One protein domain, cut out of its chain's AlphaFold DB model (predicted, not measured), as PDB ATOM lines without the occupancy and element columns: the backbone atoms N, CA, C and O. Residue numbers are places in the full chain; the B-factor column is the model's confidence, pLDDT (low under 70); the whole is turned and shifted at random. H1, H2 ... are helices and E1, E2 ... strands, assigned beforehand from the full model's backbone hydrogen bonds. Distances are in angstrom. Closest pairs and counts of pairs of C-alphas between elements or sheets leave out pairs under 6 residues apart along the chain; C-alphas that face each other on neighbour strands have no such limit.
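AT A GLANCE: This is residues 14 to 62 of the 64 residues of an uncharacterized protein of Tumebacillus permanentifrigoris (UniProt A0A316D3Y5). A strongly twisted, curled sheet of four strands has one short helix, H1, packed across one of its faces, over E2 and towards the end where E1 turns into E2. The turn between E2 and E3 lies at one end of the long axis, and the link after H1 lies at the other. The printed part has 49 residues, with four named strands and one named helix in the order E1, E2, E3, H1, E4. The sheet's order is E3, E2, E1, E4, all antiparallel, and the class is mixed, helices and strands. The whole is compact, with a radius of gyration of the C-alphas of 10.9 A, and elongated, spanning 33 by 19 by 16 A.

HOW THE PARTS SIT: E1, residues 14 to 19, and E2, residues 22 to 31, form a hairpin with a tight link. They are antiparallel at 143 degrees between their directions, with N 17 and O 25 2.8 A apart, within hydrogen-bond range. E2 bends by 56 degrees at residue 25. E2 and E3, residues 34 to 38, form a second hairpin, antiparallel at 135 degrees, with N 36 and O 28 within hydrogen-bond range at 3.0 A. E1, E2 and E3 make a meander, each strand the antiparallel neighbour of the one before. H1, residues 42 to 49, is on the sheet at a height of 7.9 A. It lies over E2 and runs across the strands, at 63 degrees to E2 on the local plane. The closest C-alphas of H1 and E2 are those of Phe 45 and Val 24, 5.0 A apart. In H1 every O i to N i+4 pair is within hydrogen-bond range. E4, residues 57 to 61, is the antiparallel neighbour of E1 at 155 degrees, with N 16 and O 60 2.7 A apart, within hydrogen-bond range. The edge strands E3 and E4 are apart.

IN THESE COORDINATES: E1 begins at C-alpha 14, (110.449, 115.243, 128.372), and is 16.7 A long from first to last C-alpha. E2, the longest strand, measures 24.3 A and ends at C-alpha 31, (106.060, 105.495, 130.347). E3 measures 12.4 A, H1 11.1 A and E4 13.6 A. E4 ends at C-alpha 61, (112.253, 116.103, 134.271).

THE WHOLE: The C-alphas of Asn 31 and Gly 51 are the two farthest apart, at 32.9 A, while those of Pro 14 and Ala 62 are 5.2 A apart. The printed part has no cut. No link is long; the one from H1 to E4, with 7 residues, is short and the others are tight. The mean pLDDT of the printed part is 73.3, and residue 14, residues 28 to 42 and residue 62 are under 70.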
ATOM      1  N   PRO A  14     109.071 114.940 128.703       69.06
ATOM      2  CA  PRO A  14     110.449 115.243 128.372       69.06
ATOM      3  C   PRO A  14     111.329 115.146 129.623       69.06
ATOM      4  O   PRO A  14     110.983 115.626 130.704       69.06
ATOM      5  N   PHE A  15     112.481 114.498 129.486       75.94
ATOM      6  CA  PHE A  15     113.499 114.397 130.525       75.94
ATOM      7  C   PHE A  15     114.853 114.815 129.977       75.94
ATOM      8  O   PHE A  15     115.260 114.352 128.916       75.94
ATOM      9  N   ASN A  16     115.597 115.595 130.750       80.25
ATOM     10  CA  ASN A  16     116.971 115.954 130.447       80.25
ATOM     11  C   ASN A  16     117.914 114.921 131.058       80.25
ATOM     12  O   ASN A  16     117.840 114.597 132.250       80.25
ATOM     13  N   VAL A  17     118.820 114.405 130.236       79.94
ATOM     14  CA  VAL A  17     119.907 113.527 130.657       79.94
ATOM     15  C   VAL A  17     121.152 114.377 130.834       79.94
ATOM     16  O   VAL A  17     121.596 115.064 129.916       79.94
ATOM     17  N   LEU A  18     121.732 114.302 132.026       83.25
ATOM     18  CA  LEU A  18     122.959 114.985 132.382       83.25
ATOM     19  C   LEU A  18     124.059 113.970 132.676       83.25
ATOM     20  O   LEU A  18     123.837 112.969 133.360       83.25
ATOM     21  N   ILE A  19     125.267 114.270 132.218       84.06
ATOM     22  CA  ILE A  19     126.484 113.520 132.518       84.06
ATOM     23  C   ILE A  19     127.436 114.441 133.259       84.06
ATOM     24  O   ILE A  19     127.860 115.468 132.737       84.06
ATOM     25  N   ASP A  20     127.745 114.085 134.505       84.25
ATOM     26  CA  ASP A  20     128.547 114.906 135.418       84.25
ATOM     27  C   ASP A  20     128.039 116.361 135.525       84.25
ATOM     28  O   ASP A  20     128.815 117.297 135.698       84.25
ATOM     29  N   GLY A  21     126.718 116.552 135.420       80.69
ATOM     30  CA  GLY A  21     126.066 117.863 135.492       80.69
ATOM     31  C   GLY A  21     126.000 118.639 134.173       80.69
ATOM     32  O   GLY A  21     125.410 119.713 134.157       80.69
ATOM     33  N   VAL A  22     126.547 118.103 133.078       80.62
ATOM     34  CA  VAL A  22     126.392 118.658 131.725       80.62
ATOM     35  C   VAL A  22     125.198 117.993 131.059       80.62
ATOM     36  O   VAL A  22     125.166 116.769 130.964       80.62
ATOM     37  N   GLU A  23     124.216 118.774 130.622       79.94
ATOM     38  CA  GLU A  23     123.101 118.268 129.820       79.94
ATOM     39  C   GLU A  23     123.613 117.797 128.457       79.94
ATOM     40  O   GLU A  23     124.351 118.514 127.788       79.94
ATOM     41  N   VAL A  24     123.287 116.560 128.085       76.06
ATOM     42  CA  VAL A  24     123.805 115.923 126.862       76.06
ATOM     43  C   VAL A  24     122.709 115.562 125.870       76.06
ATOM     44  O   VAL A  24     122.990 115.442 124.679       76.06
ATOM     45  N   CYS A  25     121.483 115.344 126.346       75.88
ATOM     46  CA  CYS A  25     120.327 115.080 125.499       75.88
ATOM     47  C   CYS A  25     119.019 115.154 126.284       75.88
ATOM     48  O   CYS A  25     119.000 115.094 127.517       75.88
ATOM     49  N   GLN A  26     117.928 115.200 125.528       73.12
ATOM     50  CA  GLN A  26     116.576 115.026 126.025       73.12
ATOM     51  C   GLN A  26     116.060 113.641 125.612       73.12
ATOM     52  O   GLN A  26     116.338 113.155 124.517       73.12
ATOM     53  N   VAL A  27     115.318 112.982 126.491       71.00
ATOM     54  CA  VAL A  27     114.618 111.726 126.204       71.00
ATOM     55  C   VAL A  27     113.133 111.939 126.435       71.00
ATOM     56  O   VAL A  27     112.744 112.633 127.373       71.00
ATOM     57  N   HIS A  28     112.290 111.349 125.593       69.38
ATOM     58  CA  HIS A  28     110.856 111.315 125.860       69.38
ATOM     59  C   HIS A  28     110.535 109.967 126.492       69.38
ATOM     60  O   HIS A  28     110.768 108.907 125.901       69.38
ATOM     61  N   ALA A  29     110.024 109.994 127.721       62.47
ATOM     62  CA  ALA A  29     109.478 108.784 128.306       62.47
ATOM     63  C   ALA A  29     108.060 108.578 127.787       62.47
ATOM     64  O   ALA A  29     107.202 109.441 127.950       62.47
ATOM     65  N   ILE A  30     107.835 107.411 127.191       59.00
ATOM     66  CA  ILE A  30     106.513 106.933 126.781       59.00
ATOM     67  C   ILE A  30     105.784 106.365 128.015       59.00
ATOM     68  O   ILE A  30     104.560 106.385 128.090       59.00
ATOM     69  N   ASN A  31     106.535 105.855 129.006       58.69
ATOM     70  CA  ASN A  31     106.060 105.495 130.347       58.69
ATOM     71  C   ASN A  31     107.244 105.332 131.335       58.69
ATOM     72  O   ASN A  31     108.406 105.376 130.939       58.69
ATOM     73  N   LYS A  32     106.973 105.077 132.630       55.97
ATOM     74  CA  LYS A  32     108.009 104.885 133.680       55.97
ATOM     75  C   LYS A  32     109.044 103.784 133.385       55.97
ATOM     76  O   LYS A  32     110.109 103.796 133.992       55.97
ATOM     77  N   ALA A  33     108.720 102.821 132.522       57.41
ATOM     78  CA  ALA A  33     109.573 101.682 132.186       57.41
ATOM     79  C   ALA A  33     110.215 101.793 130.792       57.41
ATOM     80  O   ALA A  33     111.106 101.009 130.470       57.41
ATOM     81  N   HIS A  34     109.769 102.743 129.967       58.62
ATOM     82  CA  HIS A  34     110.171 102.872 128.577       58.62
ATOM     83  C   HIS A  34     110.446 104.337 128.244       58.62
ATOM     84  O   HIS A  34     109.530 105.151 128.098       58.62
ATOM     85  N   ALA A  35     111.732 104.647 128.113       60.72
ATOM     86  CA  ALA A  35     112.213 105.917 127.603       60.72
ATOM     87  C   ALA A  35     112.824 105.692 126.227       60.72
ATOM     88  O   ALA A  35     113.711 104.848 126.073       60.72
ATOM     89  N   GLU A  36     112.340 106.437 125.238       62.75
ATOM     90  CA  GLU A  36     112.948 106.444 123.919       62.75
ATOM     91  C   GLU A  36     114.020 107.533 123.881       62.75
ATOM     92  O   GLU A  36     113.805 108.687 124.269       62.75
ATOM     93  N   TYR A  37     115.216 107.133 123.458       61.25
ATOM     94  CA  TYR A  37     116.345 108.035 123.340       61.25
ATOM     95  C   TYR A  37     116.186 108.890 122.082       61.25
ATOM     96  O   TYR A  37     116.440 108.423 120.970       61.25
ATOM     97  N   LEU A  38     115.804 110.152 122.259       59.00
ATOM     98  CA  LEU A  38     115.735 111.122 121.170       59.00
ATOM     99  C   LEU A  38     117.110 111.756 120.995       59.00
ATOM    100  O   LEU A  38     117.474 112.776 121.571       59.00
ATOM    101  N   SER A  39     117.938 111.051 120.234       55.44
ATOM    102  CA  SER A  39     119.294 111.483 119.929       55.44
ATOM    103  C   SER A  39     119.294 112.659 118.953       55.44
ATOM    104  O   SER A  39     119.385 112.429 117.749       55.44
ATOM    105  N   GLU A  40     119.341 113.896 119.438       57.41
ATOM    106  CA  GLU A  40     119.777 115.022 118.592       57.41
ATOM    107  C   GLU A  40     121.274 115.345 118.773       57.41
ATOM    108  O   GLU A  40     121.944 115.677 117.797       57.41
ATOM    109  N   SER A  41     121.868 115.076 119.944       60.81
ATOM    110  CA  SER A  41     123.257 115.477 120.237       60.81
ATOM    111  C   SER A  41     124.186 114.340 120.671       60.81
ATOM    112  O   SER A  41     124.633 114.223 121.812       60.81
ATOM    113  N   LYS A  42     124.568 113.493 119.708       65.50
ATOM    114  CA  LYS A  42     125.578 112.434 119.913       65.50
ATOM    115  C   LYS A  42     126.963 112.991 120.294       65.50
ATOM    116  O   LYS A  42     127.714 112.328 121.008       65.50
ATOM    117  N   THR A  43     127.299 114.195 119.832       75.38
ATOM    118  CA  THR A  43     128.612 114.824 120.050       75.38
ATOM    119  C   THR A  43     128.811 115.284 121.495       75.38
ATOM    120  O   THR A  43     129.874 115.056 122.067       75.38
ATOM    121  N   GLU A  44     127.794 115.884 122.117       75.00
ATOM    122  CA  GLU A  44     127.876 116.379 123.499       75.00
ATOM    123  C   GLU A  44     127.994 115.228 124.498       75.00
ATOM    124  O   GLU A  44     128.850 115.267 125.382       75.00
ATOM    125  N   PHE A  45     127.244 114.142 124.278       77.19
ATOM    126  CA  PHE A  45     127.406 112.901 125.032       77.19
ATOM    127  C   PHE A  45     128.836 112.360 124.929       77.19
ATOM    128  O   PHE A  45     129.471 112.097 125.950       77.19
ATOM    129  N   GLN A  46     129.368 112.223 123.706       78.94
ATOM    130  CA  GLN A  46     130.727 111.721 123.491       78.94
ATOM    131  C   GLN A  46     131.771 112.597 124.180       78.94
ATOM    132  O   GLN A  46     132.651 112.060 124.846       78.94
ATOM    133  N   ASN A  47     131.646 113.921 124.089       82.38
ATOM    134  CA  ASN A  47     132.536 114.852 124.778       82.38
ATOM    135  C   ASN A  47     132.439 114.722 126.304       82.38
ATOM    136  O   ASN A  47     133.465 114.730 126.981       82.38
ATOM    137  N   ALA A  48     131.231 114.543 126.848       77.44
ATOM    138  CA  ALA A  48     131.015 114.419 128.286       77.44
ATOM    139  C   ALA A  48     131.628 113.142 128.884       77.44
ATOM    140  O   ALA A  48     132.062 113.169 130.040       77.44
ATOM    141  N   ILE A  49     131.700 112.048 128.112       82.56
ATOM    142  CA  ILE A  49     132.291 110.769 128.548       82.56
ATOM    143  C   ILE A  49     133.729 110.543 128.057       82.56
ATOM    144  O   ILE A  49     134.405 109.634 128.545       82.56
ATOM    145  N   SER A  50     134.209 111.334 127.092       85.56
ATOM    146  CA  SER A  50     135.519 111.133 126.467       85.56
ATOM    147  C   SER A  50     136.639 111.213 127.504       85.56
ATOM    148  O   SER A  50     136.718 112.145 128.303       85.56
ATOM    149  N   GLY A  51     137.503 110.197 127.524       82.38
ATOM    150  CA  GLY A  51     138.622 110.110 128.466       82.38
ATOM    151  C   GLY A  51     138.237 109.772 129.914       82.38
ATOM    152  O   GLY A  51     139.128 109.628 130.753       82.38
ATOM    153  N   LYS A  52     136.947 109.588 130.230       83.31
ATOM    154  CA  LYS A  52     136.488 109.225 131.578       83.31
ATOM    155  C   LYS A  52     136.305 107.715 131.717       83.31
ATOM    156  O   LYS A  52     135.588 107.081 130.952       83.31
ATOM    157  N   LYS A  53     136.910 107.130 132.759       79.69
ATOM    158  CA  LYS A  53     136.670 105.722 133.147       79.69
ATOM    159  C   LYS A  53     135.348 105.522 133.900       79.69
ATOM    160  O   LYS A  53     134.852 104.402 133.956       79.69
ATOM    161  N   LYS A  54     134.819 106.583 134.518       84.94
ATOM    162  CA  LYS A  54     133.544 106.622 135.248       84.94
ATOM    163  C   LYS A  54     132.925 108.007 135.072       84.94
ATOM    164  O   LYS A  54     133.662 108.989 135.076       84.94
ATOM    165  N   TYR A  55     131.607 108.062 134.951       81.31
ATOM    166  CA  TYR A  55     130.822 109.290 134.865       81.31
ATOM    167  C   TYR A  55     129.495 109.085 135.599       81.31
ATOM    168  O   TYR A  55     129.025 107.952 135.738       81.31
ATOM    169  N   SER A  56     128.907 110.168 136.093       84.19
ATOM    170  CA  SER A  56     127.622 110.140 136.791       84.19
ATOM    171  C   SER A  56     126.509 110.513 135.827       84.19
ATOM    172  O   SER A  56     126.501 111.627 135.308       84.19
ATOM    173  N   LEU A  57     125.562 109.604 135.608       81.88
ATOM    174  CA  LEU A  57     124.379 109.863 134.795       81.88
ATOM    175  C   LEU A  57     123.212 110.278 135.697       81.88
ATOM    176  O   LEU A  57     122.887 109.585 136.659       81.88
ATOM    177  N   GLN A  58     122.596 111.415 135.390       82.00
ATOM    178  CA  GLN A  58     121.401 111.923 136.057       82.00
ATOM    179  C   GLN A  58     120.306 112.119 135.014       82.00
ATOM    180  O   GLN A  58     120.574 112.619 133.929       82.00
ATOM    181  N   VAL A  59     119.075 111.754 135.355       77.38
ATOM    182  CA  VAL A  59     117.897 112.025 134.527       77.38
ATOM    183  C   VAL A  59     116.978 112.924 135.341       77.38
ATOM    184  O   VAL A  59     116.652 112.598 136.484       77.38
ATOM    185  N   ARG A  60     116.614 114.077 134.789       78.50
ATOM    186  CA  ARG A  60     115.722 115.058 135.419       78.50
ATOM    187  C   ARG A  60     114.534 115.294 134.507       78.50
ATOM    188  O   ARG A  60     114.685 115.201 133.299       78.50
ATOM    189  N   LEU A  61     113.366 115.587 135.071       75.19
ATOM    190  CA  LEU A  61     112.253 116.103 134.271       75.19
ATOM    191  C   LEU A  61     112.736 117.378 133.578       75.19
ATOM    192  O   LEU A  61     113.335 118.234 134.237       75.19
ATOM    193  N   ALA A  62     112.541 117.462 132.265       67.50
ATOM    194  CA  ALA A  62     112.697 118.726 131.572       67.50
ATOM    195  C   ALA A  62     111.579 119.617 132.119       67.50
ATOM    196  O   ALA A  62     110.407 119.243 132.053       67.50
TER     197      ALA A  62